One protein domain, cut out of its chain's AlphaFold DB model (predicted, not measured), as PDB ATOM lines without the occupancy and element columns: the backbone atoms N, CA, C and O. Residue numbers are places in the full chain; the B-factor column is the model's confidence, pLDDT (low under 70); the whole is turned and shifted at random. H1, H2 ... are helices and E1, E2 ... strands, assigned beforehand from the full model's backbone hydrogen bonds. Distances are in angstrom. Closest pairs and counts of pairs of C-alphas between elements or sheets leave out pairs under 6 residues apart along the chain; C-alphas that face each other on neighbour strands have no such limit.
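Overview. This is residues 6 to 130 of the 131 residues of the protein "Hypothetical protein" of Haptolina brevifila (UniProt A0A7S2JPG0). A twisted, antiparallel sheet of five strands curls round one long helix, H1, and together they make a rod. E3, the longest strand, runs through the sheet, and the hairpin of E2 and E3 lies toward one end of the rod. The printed part has 125 residues, with five named strands and one named helix in the order E1 E2 E3 E4 E5 H1 along the chain; the class is mixed, helices and strands, with 84 residues in named elements. It is loose, with a radius of gyration of the C-alphas of 17.6 A and spans of 65 by 26 by 24 A.

Along the chain. Find C-alpha 29 at (2.029, -43.871, 10.712); from there E3, residues 29 to 46, runs 50.8 A. E4 is residues 54 to 66, 37.1 A; E2 is residues 18 to 26, 24.6 A; E5 is residues 80 to 86, 19.5 A. E1, residues 6 to 12, spans 18.3 A from (-29.826, -53.979, -19.592). H1, residues 99 to 128, runs 43.9 A to (-3.862, -52.597, 2.147).

Arrangement. Look first at E3 in this branched sheet: E1 and E2 lie on one side of it, E4 on the other. N 8 and O 43 of E1 and E3 are 2.9 A apart, within hydrogen-bond range, as are N 22 and O 33 of E2 and E3, 2.8 A, N 40 and O 60 of E3 and E4, 2.8 A, and N 61 and O 84 of E4 and E5, 2.9 A. E2 E3 E4 E5 form a meander, each strand the antiparallel neighbour of the one before. H1 is on the sheet; its closest C-alphas to E1 are Ala 108 and Val 7, 5.9 A. In H1 every O i to N i+4 pair is within hydrogen-bond range. E1 and E5 are apart.

Size, cuts and confidence. The C-alphas of Arg 27 and Glu 51, the two farthest apart, are 65.7 A apart. The printed part has no cut. The links E4 to E5 and E5 to H1 are long. Look for pLDDT under 70 at residues 72 to 75, 77 to 79 and 126 to 130.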
ATOM      1  N   THR A   6     -31.159 -54.554 -19.825       91.06
ATOM      2  CA  THR A   6     -29.826 -53.979 -19.592       91.06
ATOM      3  C   THR A   6     -29.958 -52.757 -18.709       91.06
ATOM      4  O   THR A   6     -30.775 -51.889 -19.003       91.06
ATOM      5  N   VAL A   7     -29.147 -52.677 -17.656       93.12
ATOM      6  CA  VAL A   7     -29.059 -51.524 -16.753       93.12
ATOM      7  C   VAL A   7     -27.611 -51.062 -16.701       93.12
ATOM      8  O   VAL A   7     -26.698 -51.884 -16.656       93.12
ATOM      9  N   VAL A   8     -27.397 -49.748 -16.733       93.38
ATOM     10  CA  VAL A   8     -26.071 -49.132 -16.624       93.38
ATOM     11  C   VAL A   8     -26.122 -47.905 -15.721       93.38
ATOM     12  O   VAL A   8     -27.100 -47.153 -15.733       93.38
ATOM     13  N   ILE A   9     -25.036 -47.662 -14.984       92.25
ATOM     14  CA  ILE A   9     -24.794 -46.353 -14.371       92.25
ATOM     15  C   ILE A   9     -24.517 -45.366 -15.505       92.25
ATOM     16  O   ILE A   9     -23.621 -45.577 -16.319       92.25
ATOM     17  N   SER A  10     -25.311 -44.304 -15.577       94.38
ATOM     18  CA  SER A  10     -25.225 -43.295 -16.633       94.38
ATOM     19  C   SER A  10     -24.435 -42.064 -16.206       94.38
ATOM     20  O   SER A  10     -23.835 -41.409 -17.057       94.38
ATOM     21  N   LYS A  11     -24.438 -41.728 -14.911       93.81
ATOM     22  CA  LYS A  11     -23.769 -40.532 -14.387       93.81
ATOM     23  C   LYS A  11     -23.515 -40.645 -12.882       93.81
ATOM     24  O   LYS A  11     -24.382 -41.128 -12.168       93.81
ATOM     25  N   LEU A  12     -22.388 -40.119 -12.406       92.50
ATOM     26  CA  LEU A  12     -22.186 -39.728 -11.004       92.50
ATOM     27  C   LEU A  12     -22.548 -38.242 -10.847       92.50
ATOM     28  O   LEU A  12     -22.126 -37.409 -11.652       92.50
ATOM     29  N   ASP A  13     -23.357 -37.897  -9.849       94.62
ATOM     30  CA  ASP A  13     -23.668 -36.514  -9.495       94.62
ATOM     31  C   ASP A  13     -22.705 -36.005  -8.424       94.62
ATOM     32  O   ASP A  13     -22.997 -36.036  -7.231       94.62
ATOM     33  N   GLU A  14     -21.548 -35.513  -8.860       90.81
ATOM     34  CA  GLU A  14     -20.525 -34.960  -7.967       90.81
ATOM     35  C   GLU A  14     -21.026 -33.770  -7.135       90.81
ATOM     36  O   GLU A  14     -20.521 -33.535  -6.047       90.81
ATOM     37  N   SER A  15     -22.033 -33.029  -7.614       93.06
ATOM     38  CA  SER A  15     -22.559 -31.852  -6.906       93.06
ATOM     39  C   SER A  15     -23.438 -32.210  -5.708       93.06
ATOM     40  O   SER A  15     -23.590 -31.414  -4.784       93.06
ATOM     41  N   ARG A  16     -24.029 -33.407  -5.742       91.56
ATOM     42  CA  ARG A  16     -24.889 -33.965  -4.691       91.56
ATOM     43  C   ARG A  16     -24.230 -35.125  -3.947       91.56
ATOM     44  O   ARG A  16     -24.872 -35.703  -3.076       91.56
ATOM     45  N   SER A  17     -22.998 -35.463  -4.313       92.00
ATOM     46  CA  SER A  17     -22.181 -36.450  -3.623       92.00
ATOM     47  C   SER A  17     -21.273 -35.742  -2.625       92.00
ATOM     48  O   SER A  17     -20.726 -34.683  -2.930       92.00
ATOM     49  N   ASP A  18     -21.096 -36.334  -1.452       91.38
ATOM     50  CA  ASP A  18     -20.087 -35.915  -0.490       91.38
ATOM     51  C   ASP A  18     -18.908 -36.887  -0.560       91.38
ATOM     52  O   ASP A  18     -19.061 -38.095  -0.386       91.38
ATOM     53  N   ILE A  19     -17.730 -36.378  -0.907       88.31
ATOM     54  CA  ILE A  19     -16.523 -37.184  -1.079       88.31
ATOM     55  C   ILE A  19     -15.432 -36.534  -0.248       88.31
ATOM     56  O   ILE A  19     -14.766 -35.580  -0.664       88.31
ATOM     57  N   HIS A  20     -15.220 -37.079   0.940       87.12
ATOM     58  CA  HIS A  20     -14.158 -36.656   1.827       87.12
ATOM     59  C   HIS A  20     -13.112 -37.754   1.938       87.12
ATOM     60  O   HIS A  20     -13.389 -38.868   2.363       87.12
ATOM     61  N   ALA A  21     -11.875 -37.427   1.569       84.88
ATOM     62  CA  ALA A  21     -10.723 -38.293   1.761       84.88
ATOM     63  C   ALA A  21      -9.523 -37.455   2.211       84.88
ATOM     64  O   ALA A  21      -9.184 -36.441   1.603       84.88
ATOM     65  N   SER A  22      -8.865 -37.868   3.292       84.19
ATOM     66  CA  SER A  22      -7.671 -37.202   3.806       84.19
ATOM     67  C   SER A  22      -6.671 -38.214   4.341       84.19
ATOM     68  O   SER A  22      -7.027 -39.171   5.026       84.19
ATOM     69  N   VAL A  23      -5.393 -37.990   4.061       82.50
ATOM     70  CA  VAL A  23      -4.313 -38.760   4.675       82.50
ATOM     71  C   VAL A  23      -3.766 -37.949   5.837       82.50
ATOM     72  O   VAL A  23      -3.356 -36.804   5.652       82.50
ATOM     73  N   LYS A  24      -3.747 -38.535   7.032       83.25
ATOM     74  CA  LYS A  24      -3.156 -37.913   8.221       83.25
ATOM     75  C   LYS A  24      -2.027 -38.778   8.750       83.25
ATOM     76  O   LYS A  24      -2.113 -40.004   8.743       83.25
ATOM     77  N   GLU A  25      -0.978 -38.126   9.229       82.56
ATOM     78  CA  GLU A  25       0.107 -38.793   9.934       82.56
ATOM     79  C   GLU A  25      -0.157 -38.742  11.439       82.56
ATOM     80  O   GLU A  25      -0.395 -37.678  12.015       82.56
ATOM     81  N   LYS A  26      -0.144 -39.903  12.090       77.88
ATOM     82  CA  LYS A  26      -0.330 -40.039  13.533       77.88
ATOM     83  C   LYS A  26       0.750 -40.967  14.065       77.88
ATOM     84  O   LYS A  26       0.786 -42.141  13.722       77.88
ATOM     85  N   ARG A  27       1.624 -40.435  14.928       82.31
ATOM     86  CA  ARG A  27       2.725 -41.192  15.558       82.31
ATOM     87  C   ARG A  27       3.639 -41.899  14.533       82.31
ATOM     88  O   ARG A  27       4.019 -43.044  14.745       82.31
ATOM     89  N   GLY A  28       3.958 -41.230  13.422       84.38
ATOM     90  CA  GLY A  28       4.812 -41.774  12.357       84.38
ATOM     91  C   GLY A  28       4.127 -42.783  11.428       84.38
ATOM     92  O   GLY A  28       4.774 -43.331  10.541       84.38
ATOM     93  N   GLN A  29       2.828 -43.037  11.608       76.31
ATOM     94  CA  GLN A  29       2.029 -43.871  10.712       76.31
ATOM     95  C   GLN A  29       1.085 -43.003   9.884       76.31
ATOM     96  O   GLN A  29       0.445 -42.088  10.407       76.31
ATOM     97  N   ARG A  30       0.979 -43.297   8.586       75.88
ATOM     98  CA  ARG A  30       0.020 -42.648   7.684       75.88
ATOM     99  C   ARG A  30      -1.288 -43.429   7.705       75.88
ATOM    100  O   ARG A  30      -1.281 -44.634   7.490       75.88
ATOM    101  N   ALA A  31      -2.396 -42.734   7.928       76.06
ATOM    102  CA  ALA A  31      -3.736 -43.305   7.893       76.06
ATOM    103  C   ALA A  31      -4.612 -42.535   6.897       76.06
ATOM    104  O   ALA A  31      -4.603 -41.301   6.881       76.06
ATOM    105  N   LEU A  32      -5.354 -43.268   6.065       79.44
ATOM    106  CA  LEU A  32      -6.324 -42.727   5.110       79.44
ATOM    107  C   LEU A  32      -7.704 -42.672   5.759       79.44
ATOM    108  O   LEU A  32      -8.307 -43.724   5.924       79.44
ATOM    109  N   PHE A  33      -8.203 -41.477   6.060       81.25
ATOM    110  CA  PHE A  33      -9.568 -41.215   6.518       81.25
ATOM    111  C   PHE A  33     -10.464 -40.904   5.328       81.25
ATOM    112  O   PHE A  33     -10.099 -40.054   4.517       81.25
ATOM    113  N   TYR A  34     -11.618 -41.560   5.242       84.44
ATOM    114  CA  TYR A  34     -12.607 -41.288   4.208       84.44
ATOM    115  C   TYR A  34     -14.031 -41.351   4.763       84.44
ATOM    116  O   TYR A  34     -14.292 -42.088   5.715       84.44
ATOM    117  N   ASP A  35     -14.904 -40.560   4.153       87.50
ATOM    118  CA  ASP A  35     -16.350 -40.524   4.350       87.50
ATOM    119  C   ASP A  35     -16.980 -40.207   2.988       87.50
ATOM    120  O   ASP A  35     -16.634 -39.191   2.372       87.50
ATOM    121  N   LEU A  36     -17.785 -41.131   2.461       88.81
ATOM    122  CA  LEU A  36     -18.356 -41.042   1.120       88.81
ATOM    123  C   LEU A  36     -19.881 -41.211   1.154       88.81
ATOM    124  O   LEU A  36     -20.423 -42.174   1.710       88.81
ATOM    125  N   ASP A  37     -20.544 -40.309   0.443       91.12
ATOM    126  CA  ASP A  37     -21.937 -40.366   0.030       91.12
ATOM    127  C   ASP A  37     -21.994 -40.098  -1.477       91.12
ATOM    128  O   ASP A  37     -21.712 -38.999  -1.945       91.12
ATOM    129  N   LEU A  38     -22.287 -41.127  -2.261       91.50
ATOM    130  CA  LEU A  38     -22.259 -41.098  -3.715       91.50
ATOM    131  C   LEU A  38     -23.680 -41.161  -4.251       91.50
ATOM    132  O   LEU A  38     -24.405 -42.117  -3.975       91.50
ATOM    133  N   LEU A  39     -24.054 -40.197  -5.089       93.69
ATOM    134  CA  LEU A  39     -25.295 -40.235  -5.852       93.69
ATOM    135  C   LEU A  39     -25.004 -40.514  -7.325       93.69
ATOM    136  O   LEU A  39     -24.440 -39.682  -8.030       93.69
ATOM    137  N   CYS A  40     -25.462 -41.654  -7.819       93.56
ATOM    138  CA  CYS A  40     -25.414 -42.022  -9.223       93.56
ATOM    139  C   CYS A  40     -26.810 -42.000  -9.850       93.56
ATOM    140  O   CYS A  40     -27.819 -42.302  -9.218       93.56
ATOM    141  N   TYR A  41     -26.854 -41.724 -11.143       95.00
ATOM    142  CA  TYR A  41     -27.997 -41.970 -12.000       95.00
ATOM    143  C   TYR A  41     -27.766 -43.243 -12.791       95.00
ATOM    144  O   TYR A  41     -26.649 -43.534 -13.229       95.00
ATOM    145  N   TRP A  42     -28.842 -43.975 -13.030       95.19
ATOM    146  CA  TRP A  42     -28.822 -45.145 -13.888       95.19
ATOM    147  C   TRP A  42     -29.913 -45.075 -14.937       95.19
ATOM    148  O   TRP A  42     -30.907 -44.357 -14.806       95.19
ATOM    149  N   GLN A  43     -29.695 -45.818 -16.010       95.75
ATOM    150  CA  GLN A  43     -30.665 -46.002 -17.073       95.75
ATOM    151  C   GLN A  43     -30.737 -47.475 -17.441       95.75
ATOM    152  O   GLN A  43     -29.720 -48.172 -17.466       95.75
ATOM    153  N   GLY A  44     -31.947 -47.940 -17.712       93.94
ATOM    154  CA  GLY A  44     -32.207 -49.303 -18.121       93.94
ATOM    155  C   GLY A  44     -33.110 -49.364 -19.341       93.94
ATOM    156  O   GLY A  44     -33.972 -48.505 -19.531       93.94
ATOM    157  N   HIS A  45     -32.908 -50.401 -20.144       93.75
ATOM    158  CA  HIS A  45     -33.702 -50.729 -21.320       93.75
ATOM    159  C   HIS A  45     -34.190 -52.169 -21.214       93.75
ATOM    160  O   HIS A  45     -33.408 -53.056 -20.864       93.75
ATOM    161  N   CYS A  46     -35.469 -52.400 -21.505       92.25
ATOM    162  CA  CYS A  46     -36.073 -53.723 -21.475       92.25
ATOM    163  C   CYS A  46     -36.938 -53.955 -22.712       92.25
ATOM    164  O   CYS A  46     -37.772 -53.122 -23.052       92.25
ATOM    165  N   SER A  47     -36.747 -55.093 -23.368       89.75
ATOM    166  CA  SER A  47     -37.557 -55.568 -24.493       89.75
ATOM    167  C   SER A  47     -38.314 -56.859 -24.161       89.75
ATOM    168  O   SER A  47     -38.928 -57.460 -25.037       89.75
ATOM    169  N   ILE A  48     -38.240 -57.337 -22.914       83.25
ATOM    170  CA  ILE A  48     -38.880 -58.590 -22.498       83.25
ATOM    171  C   ILE A  48     -40.398 -58.407 -22.511       83.25
ATOM    172  O   ILE A  48     -40.935 -57.611 -21.745       83.25
ATOM    173  N   GLY A  49     -41.082 -59.186 -23.353       76.44
ATOM    174  CA  GLY A  49     -42.545 -59.204 -23.419       76.44
ATOM    175  C   GLY A  49     -43.168 -57.937 -24.009       76.44
ATOM    176  O   GLY A  49     -44.344 -57.690 -23.764       76.44
ATOM    177  N   LEU A  50     -42.394 -57.141 -24.754       83.25
ATOM    178  CA  LEU A  50     -42.846 -55.891 -25.361       83.25
ATOM    179  C   LEU A  50     -42.681 -55.904 -26.882       83.25
ATOM    180  O   LEU A  50     -41.703 -56.441 -27.401       83.25
ATOM    181  N   GLU A  51     -43.619 -55.259 -27.579       82.62
ATOM    182  CA  GLU A  51     -43.515 -54.979 -29.019       82.62
ATOM    183  C   GLU A  51     -42.462 -53.897 -29.308       82.62
ATOM    184  O   GLU A  51     -41.738 -53.985 -30.298       82.62
ATOM    185  N   GLU A  52     -42.319 -52.922 -28.401       85.31
ATOM    186  CA  GLU A  52     -41.308 -51.865 -28.462       85.31
ATOM    187  C   GLU A  52     -40.469 -51.807 -27.173       85.31
ATOM    188  O   GLU A  52     -41.009 -51.985 -26.078       85.31
ATOM    189  N   PRO A  53     -39.154 -51.531 -27.248       86.69
ATOM    190  CA  PRO A  53     -38.310 -51.428 -26.060       86.69
ATOM    191  C   PRO A  53     -38.762 -50.311 -25.109       86.69
ATOM    192  O   PRO A  53     -38.863 -49.146 -25.494       86.69
ATOM    193  N   ALA A  54     -38.935 -50.646 -23.834       92.31
ATOM    194  CA  ALA A  54     -39.190 -49.682 -22.772       92.31
ATOM    195  C   ALA A  54     -37.888 -49.239 -22.095       92.31
ATOM    196  O   ALA A  54     -36.872 -49.942 -22.113       92.31
ATOM    197  N   SER A  55     -37.916 -48.064 -21.465       93.69
ATOM    198  CA  SER A  55     -36.783 -47.552 -20.696       93.69
ATOM    199  C   SER A  55     -37.204 -46.977 -19.351       93.69
ATOM    200  O   SER A  55     -38.306 -46.454 -19.183       93.69
ATOM    201  N   MET A  56     -36.293 -47.065 -18.388       94.62
ATOM    202  CA  MET A  56     -36.437 -46.474 -17.064       94.62
ATOM    203  C   MET A  56     -35.142 -45.771 -16.679       94.62
ATOM    204  O   MET A  56     -34.053 -46.202 -17.053       94.62
ATOM    205  N   LYS A  57     -35.267 -44.682 -15.927       95.12
ATOM    206  CA  LYS A  57     -34.147 -44.007 -15.278       95.12
ATOM    207  C   LYS A  57     -34.429 -43.927 -13.795       95.12
ATOM    208  O   LYS A  57     -35.587 -43.758 -13.418       95.12
ATOM    209  N   GLY A  58     -33.385 -43.991 -12.990       94.56
ATOM    210  CA  GLY A  58     -33.505 -43.858 -11.550       94.56
ATOM    211  C   GLY A  58     -32.237 -43.323 -10.917       94.56
ATOM    212  O   GLY A  58     -31.276 -42.955 -11.599       94.56
ATOM    213  N   GLU A  59     -32.276 -43.271  -9.595       94.81
ATOM    214  CA  GLU A  59     -31.174 -42.824  -8.752       94.81
ATOM    215  C   GLU A  59     -30.650 -44.020  -7.956       94.81
ATOM    216  O   GLU A  59     -31.412 -44.900  -7.569       94.81
ATOM    217  N   PHE A  60     -29.349 -44.063  -7.722       93.12
ATOM    218  CA  PHE A  60     -28.690 -44.983  -6.808       93.12
ATOM    219  C   PHE A  60     -27.856 -44.137  -5.860       93.12
ATOM    220  O   PHE A  60     -27.001 -43.382  -6.319       93.12
ATOM    221  N   ARG A  61     -28.098 -44.244  -4.559       92.12
ATOM    222  CA  ARG A  61     -27.297 -43.555  -3.551       92.12
ATOM    223  C   ARG A  61     -26.569 -44.579  -2.705       92.12
ATOM    224  O   ARG A  61     -27.209 -45.483  -2.186       92.12
ATOM    225  N   LEU A  62     -25.268 -44.412  -2.533       89.94
ATOM    226  CA  LEU A  62     -24.440 -45.194  -1.622       89.94
ATOM    227  C   LEU A  62     -23.918 -44.246  -0.548       89.94
ATOM    228  O   LEU A  62     -23.199 -43.318  -0.881       89.94
ATOM    229  N   TYR A  63     -24.277 -44.448   0.714       88.31
ATOM    230  CA  TYR A  63     -24.023 -43.470   1.773       88.31
ATOM    231  C   TYR A  63     -23.502 -44.122   3.050       88.31
ATOM    232  O   TYR A  63     -23.631 -45.333   3.252       88.31
ATOM    233  N   ASN A  64     -22.924 -43.290   3.923       84.69
ATOM    234  CA  ASN A  64     -22.275 -43.708   5.167       84.69
ATOM    235  C   ASN A  64     -21.061 -44.631   4.939       84.69
ATOM    236  O   ASN A  64     -20.775 -45.525   5.739       84.69
ATOM    237  N   VAL A  65     -20.357 -44.456   3.818       86.19
ATOM    238  CA  VAL A  65     -19.163 -45.243   3.498       86.19
ATOM    239  C   VAL A  65     -17.966 -44.632   4.220       86.19
ATOM    240  O   VAL A  65     -17.369 -43.664   3.757       86.19
ATOM    241  N   GLY A  66     -17.602 -45.226   5.350       82.00
ATOM    242  CA  GLY A  66     -16.519 -44.789   6.220       82.00
ATOM    243  C   GLY A  66     -15.522 -45.909   6.509       82.00
ATOM    244  O   GLY A  66     -15.676 -47.047   6.064       82.00
ATOM    245  N   GLN A  67     -14.467 -45.578   7.254       75.06
ATOM    246  CA  GLN A  67     -13.403 -46.521   7.636       75.06
ATOM    247  C   GLN A  67     -13.917 -47.741   8.401       75.06
ATOM    248  O   GLN A  67     -13.447 -48.855   8.177       75.06
ATOM    249  N   ASP A  68     -14.877 -47.505   9.291       74.81
ATOM    250  CA  ASP A  68     -15.369 -48.501  10.238       74.81
ATOM    251  C   ASP A  68     -16.703 -49.112   9.796       74.81
ATOM    252  O   ASP A  68     -17.299 -49.886  10.544       74.81
ATOM    253  N   THR A  69     -17.188 -48.767   8.596       75.62
ATOM    254  CA  THR A  69     -18.478 -49.250   8.110       75.62
ATOM    255  C   THR A  69     -18.322 -50.421   7.148       75.62
ATOM    256  O   THR A  69     -17.437 -50.466   6.291       75.62
ATOM    257  N   THR A  70     -19.204 -51.407   7.290       72.50
ATOM    258  CA  THR A  70     -19.289 -52.568   6.396       72.50
ATOM    259  C   THR A  70     -20.611 -52.578   5.651       72.50
ATOM    260  O   THR A  70     -21.604 -52.040   6.133       72.50
ATOM    261  N   PHE A  71     -20.643 -53.211   4.479       70.12
ATOM    262  CA  PHE A  71     -21.908 -53.438   3.797       70.12
ATOM    263  C   PHE A  71     -22.746 -54.426   4.605       70.12
ATOM    264  O   PHE A  71     -22.337 -55.577   4.772       70.12
ATOM    265  N   CYS A  72     -23.913 -53.985   5.065       68.31
ATOM    266  CA  CYS A  72     -24.916 -54.838   5.690       68.31
ATOM    267  C   CYS A  72     -26.289 -54.420   5.167       68.31
ATOM    268  O   CYS A  72     -26.764 -53.321   5.458       68.31
ATOM    269  N   GLU A  73     -26.940 -55.296   4.407       64.44
ATOM    270  CA  GLU A  73     -28.313 -55.069   3.964       64.44
ATOM    271  C   GLU A  73     -29.250 -54.971   5.181       64.44
ATOM    272  O   GLU A  73     -29.229 -55.832   6.060       64.44
ATOM    273  N   GLY A  74     -30.026 -53.884   5.277       63.47
ATOM    274  CA  GLY A  74     -30.870 -53.608   6.449       63.47
ATOM    275  C   GLY A  74     -30.094 -53.377   7.755       63.47
ATOM    276  O   GLY A  74     -30.682 -53.445   8.833       63.47
ATOM    277  N   GLY A  75     -28.781 -53.140   7.665       63.66
ATOM    278  CA  GLY A  75     -27.903 -52.923   8.807       63.66
ATOM    279  C   GLY A  75     -28.177 -51.617   9.549       63.66
ATOM    280  O   GLY A  75     -28.832 -50.700   9.050       63.66
ATOM    281  N   ASP A  76     -27.641 -51.531  10.764       71.06
ATOM    282  CA  ASP A  76     -27.738 -50.331  11.586       71.06
ATOM    283  C   ASP A  76     -26.990 -49.144  10.928       71.06
ATOM    284  O   ASP A  76     -25.809 -49.285  10.583       71.06
ATOM    285  N   PRO A  77     -27.631 -47.964  10.783       64.06
ATOM    286  CA  PRO A  77     -27.033 -46.797  10.134       64.06
ATOM    287  C   PRO A  77     -25.778 -46.242  10.811       64.06
ATOM    288  O   PRO A  77     -25.113 -45.397  10.224       64.06
ATOM    289  N   HIS A  78     -25.441 -46.653  12.037       67.06
ATOM    290  CA  HIS A  78     -24.243 -46.162  12.722       67.06
ATOM    291  C   HIS A  78     -23.004 -47.023  12.471       67.06
ATOM    292  O   HIS A  78     -21.891 -46.570  12.726       67.06
ATOM    293  N   THR A  79     -23.175 -48.249  11.975       65.94
ATOM    294  CA  THR A  79     -22.083 -49.227  11.809       65.94
ATOM    295  C   THR A  79     -21.975 -49.785  10.394       65.94
ATOM    296  O   THR A  79     -20.976 -50.413  10.050       65.94
ATOM    297  N   SER A  80     -22.984 -49.553   9.556       77.25
ATOM    298  CA  SER A  80     -23.054 -50.105   8.206       77.25
ATOM    299  C   SER A  80     -23.138 -48.995   7.169       77.25
ATOM    300  O   SER A  80     -23.859 -48.018   7.371       77.25
ATOM    301  N   TYR A  81     -22.445 -49.155   6.042       78.06
ATOM    302  CA  TYR A  81     -22.764 -48.336   4.877       78.06
ATOM    303  C   TYR A  81     -23.941 -48.955   4.140       78.06
ATOM    304  O   TYR A  81     -24.099 -50.178   4.083       78.06
ATOM    305  N   LEU A  82     -24.790 -48.086   3.611       82.12
ATOM    306  CA  LEU A  82     -26.101 -48.433   3.089       82.12
ATOM    307  C   LEU A  82     -26.223 -47.928   1.657       82.12
ATOM    308  O   LEU A  82     -25.517 -47.008   1.239       82.12
ATOM    309  N   TYR A  83     -27.154 -48.509   0.914       85.50
ATOM    310  CA  TYR A  83     -27.550 -47.973  -0.374       85.50
ATOM    311  C   TYR A  83     -29.057 -47.792  -0.448       85.50
ATOM    312  O   TYR A  83     -29.824 -48.467   0.239       85.50
ATOM    313  N   SER A  84     -29.483 -46.875  -1.304       88.69
ATOM    314  CA  SER A  84     -30.870 -46.741  -1.708       88.69
ATOM    315  C   SER A  84     -30.973 -46.726  -3.222       88.69
ATOM    316  O   SER A  84     -30.128 -46.181  -3.935       88.69
ATOM    317  N   LEU A  85     -32.031 -47.361  -3.709       90.12
ATOM    318  CA  LEU A  85     -32.348 -47.442  -5.120       90.12
ATOM    319  C   LEU A  85     -33.685 -46.746  -5.365       90.12
ATOM    320  O   LEU A  85     -34.722 -47.144  -4.838       90.12
ATOM    321  N   GLY A  86     -33.638 -45.665  -6.134       90.00
ATOM    322  CA  GLY A  86     -34.774 -44.820  -6.468       90.00
ATOM    323  C   GLY A  86     -35.324 -45.112  -7.860       90.00
ATOM    324  O   GLY A  86     -34.573 -45.263  -8.827       90.00
ATOM    325  N   PHE A  87     -36.652 -45.104  -7.962       91.06
ATOM    326  CA  PHE A  87     -37.405 -45.272  -9.204       91.06
ATOM    327  C   PHE A  87     -38.402 -44.117  -9.385       91.06
ATOM    328  O   PHE A  87     -38.810 -43.499  -8.399       91.06
ATOM    329  N   PRO A  88     -38.843 -43.822 -10.621       89.50
ATOM    330  CA  PRO A  88     -39.929 -42.879 -10.855       89.50
ATOM    331  C   PRO A  88     -41.192 -43.291 -10.075       89.50
ATOM    332  O   PRO A  88     -41.503 -44.482 -10.063       89.50
ATOM    333  N   PRO A  89     -41.976 -42.346  -9.513       86.75
ATOM    334  CA  PRO A  89     -43.118 -42.659  -8.642       86.75
ATOM    335  C   PRO A  89     -44.134 -43.649  -9.229       86.75
ATOM    336  O   PRO A  89     -44.711 -44.457  -8.510       86.75
ATOM    337  N   LYS A  90     -44.311 -43.627 -10.556       87.44
ATOM    338  CA  LYS A  90     -45.191 -44.551 -11.288       87.44
ATOM    339  C   LYS A  90     -44.748 -46.024 -11.266       87.44
ATOM    340  O   LYS A  90     -45.521 -46.876 -11.673       87.44
ATOM    341  N   TYR A  91     -43.523 -46.319 -10.829       86.31
ATOM    342  CA  TYR A  91     -42.952 -47.671 -10.755       86.31
ATOM    343  C   TYR A  91     -42.620 -48.100  -9.318       86.31
ATOM    344  O   TYR A  91     -41.988 -49.140  -9.104       86.31
ATOM    345  N   THR A  92     -43.013 -47.299  -8.322       80.88
ATOM    346  CA  THR A  92     -42.725 -47.575  -6.911       80.88
ATOM    347  C   THR A  92     -43.566 -48.735  -6.381       80.88
ATOM    348  O   THR A  92     -43.017 -49.602  -5.708       80.88
ATOM    349  N   ASN A  93     -44.861 -48.784  -6.715       82.00
ATOM    350  CA  ASN A  93     -45.739 -49.887  -6.323       82.00
ATOM    351  C   ASN A  93     -45.577 -51.069  -7.285       82.00
ATOM    352  O   ASN A  93     -45.842 -50.916  -8.476       82.00
ATOM    353  N   ASP A  94     -45.152 -52.231  -6.789       76.19
ATOM    354  CA  ASP A  94     -44.973 -53.415  -7.631       76.19
ATOM    355  C   ASP A  94     -46.297 -54.010  -8.109       76.19
ATOM    356  O   ASP A  94     -46.340 -54.555  -9.209       76.19
ATOM    357  N   ASP A  95     -47.392 -53.876  -7.366       79.06
ATOM    358  CA  ASP A  95     -48.672 -54.474  -7.768       79.06
ATOM    359  C   ASP A  95     -49.211 -53.872  -9.079       79.06
ATOM    360  O   ASP A  95     -49.733 -54.599  -9.924       79.06
ATOM    361  N   ASP A  96     -48.951 -52.582  -9.306       77.69
ATOM    362  CA  ASP A  96     -49.379 -51.835 -10.497       77.69
ATOM    363  C   ASP A  96     -48.290 -51.749 -11.586       77.69
ATOM    364  O   ASP A  96     -48.478 -51.119 -12.628       77.69
ATOM    365  N   CYS A  97     -47.121 -52.351 -11.351       83.81
ATOM    366  CA  CYS A  97     -45.958 -52.194 -12.218       83.81
ATOM    367  C   CYS A  97     -45.955 -53.227 -13.354       83.81
ATOM    368  O   CYS A  97     -46.087 -54.437 -13.132       83.81
ATOM    369  N   GLU A  98     -45.746 -52.753 -14.582       88.38
ATOM    370  CA  GLU A  98     -45.613 -53.601 -15.767       88.38
ATOM    371  C   GLU A  98     -44.429 -54.582 -15.634       88.38
ATOM    372  O   GLU A  98     -43.411 -54.291 -14.998       88.38
ATOM    373  N   LEU A  99     -44.535 -55.763 -16.256       88.56
ATOM    374  CA  LEU A  99     -43.548 -56.843 -16.095       88.56
ATOM    375  C   LEU A  99     -42.121 -56.416 -16.483       88.56
ATOM    376  O   LEU A  99     -41.161 -56.745 -15.785       88.56
ATOM    377  N   TRP A 100     -41.967 -55.647 -17.563       90.12
ATOM    378  CA  TRP A 100     -40.661 -55.140 -17.997       90.12
ATOM    379  C   TRP A 100     -40.022 -54.220 -16.950       90.12
ATOM    380  O   TRP A 100     -38.803 -54.243 -16.769       90.12
ATOM    381  N   ALA A 101     -40.838 -53.430 -16.249       91.06
ATOM    382  CA  ALA A 101     -40.391 -52.485 -15.240       91.06
ATOM    383  C   ALA A 101     -39.944 -53.238 -13.985       91.06
ATOM    384  O   ALA A 101     -38.864 -52.956 -13.474       91.06
ATOM    385  N   LYS A 102     -40.683 -54.276 -13.568       90.62
ATOM    386  CA  LYS A 102     -40.256 -55.214 -12.512       90.62
ATOM    387  C   LYS A 102     -38.903 -55.854 -12.823       90.62
ATOM    388  O   LYS A 102     -38.026 -55.889 -11.965       90.62
ATOM    389  N   HIS A 103     -38.699 -56.303 -14.064       90.06
ATOM    390  CA  HIS A 103     -37.413 -56.858 -14.491       90.06
ATOM    391  C   HIS A 103     -36.273 -55.840 -14.428       90.06
ATOM    392  O   HIS A 103     -35.193 -56.180 -13.952       90.06
ATOM    393  N   LEU A 104     -36.500 -54.595 -14.860       91.69
ATOM    394  CA  LEU A 104     -35.479 -53.551 -14.742       91.69
ATOM    395  C   LEU A 104     -35.162 -53.208 -13.292       91.69
ATOM    396  O   LEU A 104     -33.992 -53.020 -12.985       91.69
ATOM    397  N   LYS A 105     -36.165 -53.155 -12.411       91.31
ATOM    398  CA  LYS A 105     -35.953 -52.934 -10.975       91.31
ATOM    399  C   LYS A 105     -35.065 -54.027 -10.377       91.31
ATOM    400  O   LYS A 105     -34.134 -53.710  -9.652       91.31
ATOM    401  N   TYR A 106     -35.313 -55.284 -10.739       90.44
ATOM    402  CA  TYR A 106     -34.512 -56.421 -10.288       90.44
ATOM    403  C   TYR A 106     -33.061 -56.366 -10.800       90.44
ATOM    404  O   TYR A 106     -32.128 -56.433 -10.008       90.44
ATOM    405  N   GLU A 107     -32.854 -56.182 -12.108       91.00
ATOM    406  CA  GLU A 107     -31.499 -56.103 -12.688       91.00
ATOM    407  C   GLU A 107     -30.736 -54.862 -12.195       91.00
ATOM    408  O   GLU A 107     -29.514 -54.889 -12.062       91.00
ATOM    409  N   ALA A 108     -31.452 -53.771 -11.903       90.94
ATOM    410  CA  ALA A 108     -30.896 -52.601 -11.244       90.94
ATOM    411  C   ALA A 108     -30.380 -52.967  -9.847       90.94
ATOM    412  O   ALA A 108     -29.212 -52.713  -9.568       90.94
ATOM    413  N   SER A 109     -31.191 -53.619  -9.008       89.62
ATOM    414  CA  SER A 109     -30.752 -54.083  -7.685       89.62
ATOM    415  C   SER A 109     -29.491 -54.950  -7.760       89.62
ATOM    416  O   SER A 109     -28.520 -54.643  -7.073       89.62
ATOM    417  N   GLU A 110     -29.441 -55.946  -8.655       89.25
ATOM    418  CA  GLU A 110     -28.255 -56.811  -8.816       89.25
ATOM    419  C   GLU A 110     -26.998 -56.019  -9.223       89.25
ATOM    420  O   GLU A 110     -25.909 -56.234  -8.683       89.25
ATOM    421  N   LEU A 111     -27.128 -55.068 -10.158       85.94
ATOM    422  CA  LEU A 111     -26.016 -54.196 -10.545       85.94
ATOM    423  C   LEU A 111     -25.516 -53.371  -9.353       85.94
ATOM    424  O   LEU A 111     -24.312 -53.169  -9.200       85.94
ATOM    425  N   PHE A 112     -26.422 -52.876  -8.513       84.75
ATOM    426  CA  PHE A 112     -26.068 -52.006  -7.397       84.75
ATOM    427  C   PHE A 112     -25.500 -52.746  -6.191       84.75
ATOM    428  O   PHE A 112     -24.601 -52.217  -5.530       84.75
ATOM    429  N   GLU A 113     -25.922 -53.983  -5.952       83.75
ATOM    430  CA  GLU A 113     -25.239 -54.887  -5.026       83.75
ATOM    431  C   GLU A 113     -23.787 -55.121  -5.465       83.75
ATOM    432  O   GLU A 113     -22.862 -54.978  -4.660       83.75
ATOM    433  N   LEU A 114     -23.559 -55.370  -6.762       84.44
ATOM    434  CA  LEU A 114     -22.212 -55.529  -7.315       84.44
ATOM    435  C   LEU A 114     -21.367 -54.256  -7.152       84.44
ATOM    436  O   LEU A 114     -20.206 -54.332  -6.751       84.44
ATOM    437  N   VAL A 115     -21.933 -53.081  -7.434       84.38
ATOM    438  CA  VAL A 115     -21.242 -51.791  -7.254       84.38
ATOM    439  C   VAL A 115     -20.853 -51.582  -5.792       84.38
ATOM    440  O   VAL A 115     -19.718 -51.199  -5.513       84.38
ATOM    441  N   SER A 116     -21.757 -51.885  -4.860       80.44
ATOM    442  CA  SER A 116     -21.496 -51.779  -3.421       80.44
ATOM    443  C   SER A 116     -20.357 -52.710  -2.989       80.44
ATOM    444  O   SER A 116     -19.444 -52.286  -2.277       80.44
ATOM    445  N   ALA A 117     -20.340 -53.948  -3.494       79.94
ATOM    446  CA  ALA A 117     -19.255 -54.895  -3.247       79.94
ATOM    447  C   ALA A 117     -17.903 -54.394  -3.794       79.94
ATOM    448  O   ALA A 117     -16.904 -54.425  -3.071       79.94
ATOM    449  N   ILE A 118     -17.879 -53.868  -5.027       83.88
ATOM    450  CA  ILE A 118     -16.674 -53.309  -5.666       83.88
ATOM    451  C   ILE A 118     -16.144 -52.103  -4.888       83.88
ATOM    452  O   ILE A 118     -14.935 -51.995  -4.688       83.88
ATOM    453  N   VAL A 119     -17.011 -51.201  -4.415       81.88
ATOM    454  CA  VAL A 119     -16.586 -50.071  -3.571       81.88
ATOM    455  C   VAL A 119     -15.900 -50.586  -2.306       81.88
ATOM    456  O   VAL A 119     -14.801 -50.134  -1.980       81.88
ATOM    457  N   GLY A 120     -16.481 -51.592  -1.646       75.50
ATOM    458  CA  GLY A 120     -15.862 -52.249  -0.496       75.50
ATOM    459  C   GLY A 120     -14.493 -52.866  -0.810       75.50
ATOM    460  O   GLY A 120     -13.564 -52.746  -0.011       75.50
ATOM    461  N   GLU A 121     -14.333 -53.506  -1.969       79.00
ATOM    462  CA  GLU A 121     -13.048 -54.060  -2.416       79.00
ATOM    463  C   GLU A 121     -12.007 -52.980  -2.719       79.00
ATOM    464  O   GLU A 121     -10.875 -53.079  -2.244       79.00
ATOM    465  N   CYS A 122     -12.383 -51.935  -3.456       78.38
ATOM    466  CA  CYS A 122     -11.513 -50.806  -3.780       78.38
ATOM    467  C   CYS A 122     -10.990 -50.127  -2.513       78.38
ATOM    468  O   CYS A 122      -9.795 -49.858  -2.397       78.38
ATOM    469  N   ILE A 123     -11.869 -49.908  -1.537       76.00
ATOM    470  CA  ILE A 123     -11.514 -49.344  -0.236       76.00
ATOM    471  C   ILE A 123     -10.517 -50.245   0.500       76.00
ATOM    472  O   ILE A 123      -9.464 -49.765   0.922       76.00
ATOM    473  N   ARG A 124     -10.791 -51.554   0.601       74.19
ATOM    474  CA  ARG A 124      -9.861 -52.521   1.217       74.19
ATOM    475  C   ARG A 124      -8.508 -52.564   0.503       74.19
ATOM    476  O   ARG A 124      -7.470 -52.686   1.146       74.19
ATOM    477  N   ALA A 125      -8.496 -52.456  -0.821       73.81
ATOM    478  CA  ALA A 125      -7.262 -52.440  -1.598       73.81
ATOM    479  C   ALA A 125      -6.443 -51.162  -1.355       73.81
ATOM    480  O   ALA A 125      -5.217 -51.232  -1.246       73.81
ATOM    481  N   LEU A 126      -7.098 -50.001  -1.247       68.00
ATOM    482  CA  LEU A 126      -6.447 -48.725  -0.935       68.00
ATOM    483  C   LEU A 126      -5.861 -48.707   0.479       68.00
ATOM    484  O   LEU A 126      -4.781 -48.152   0.673       68.00
ATOM    485  N   THR A 127      -6.527 -49.336   1.451       64.81
ATOM    486  CA  THR A 127      -6.005 -49.455   2.819       64.81
ATOM    487  C   THR A 127      -4.870 -50.477   2.923       64.81
ATOM    488  O   THR A 127      -3.916 -50.237   3.655       64.81
ATOM    489  N   ALA A 128      -4.907 -51.568   2.149       60.69
ATOM    490  CA  ALA A 128      -3.862 -52.597   2.147       60.69
ATOM    491  C   ALA A 128      -2.590 -52.213   1.363       60.69
ATOM    492  O   ALA A 128      -1.504 -52.678   1.701       60.69
ATOM    493  N   LYS A 129      -2.684 -51.362   0.327       51.38
ATOM    494  CA  LYS A 129      -1.520 -50.914  -0.470       51.38
ATOM    495  C   LYS A 129      -0.601 -49.916   0.245       51.38
ATOM    496  O   LYS A 129       0.401 -49.501  -0.332       51.38
ATOM    497  N   VAL A 130      -0.914 -49.535   1.482       47.69
ATOM    498  CA  VAL A 130      -0.010 -48.767   2.343       47.69
ATOM    499  C   VAL A 130       0.840 -49.755   3.149       47.69
ATOM    500  O   VAL A 130       0.580 -50.005   4.323       47.69
TER     501      VAL A 130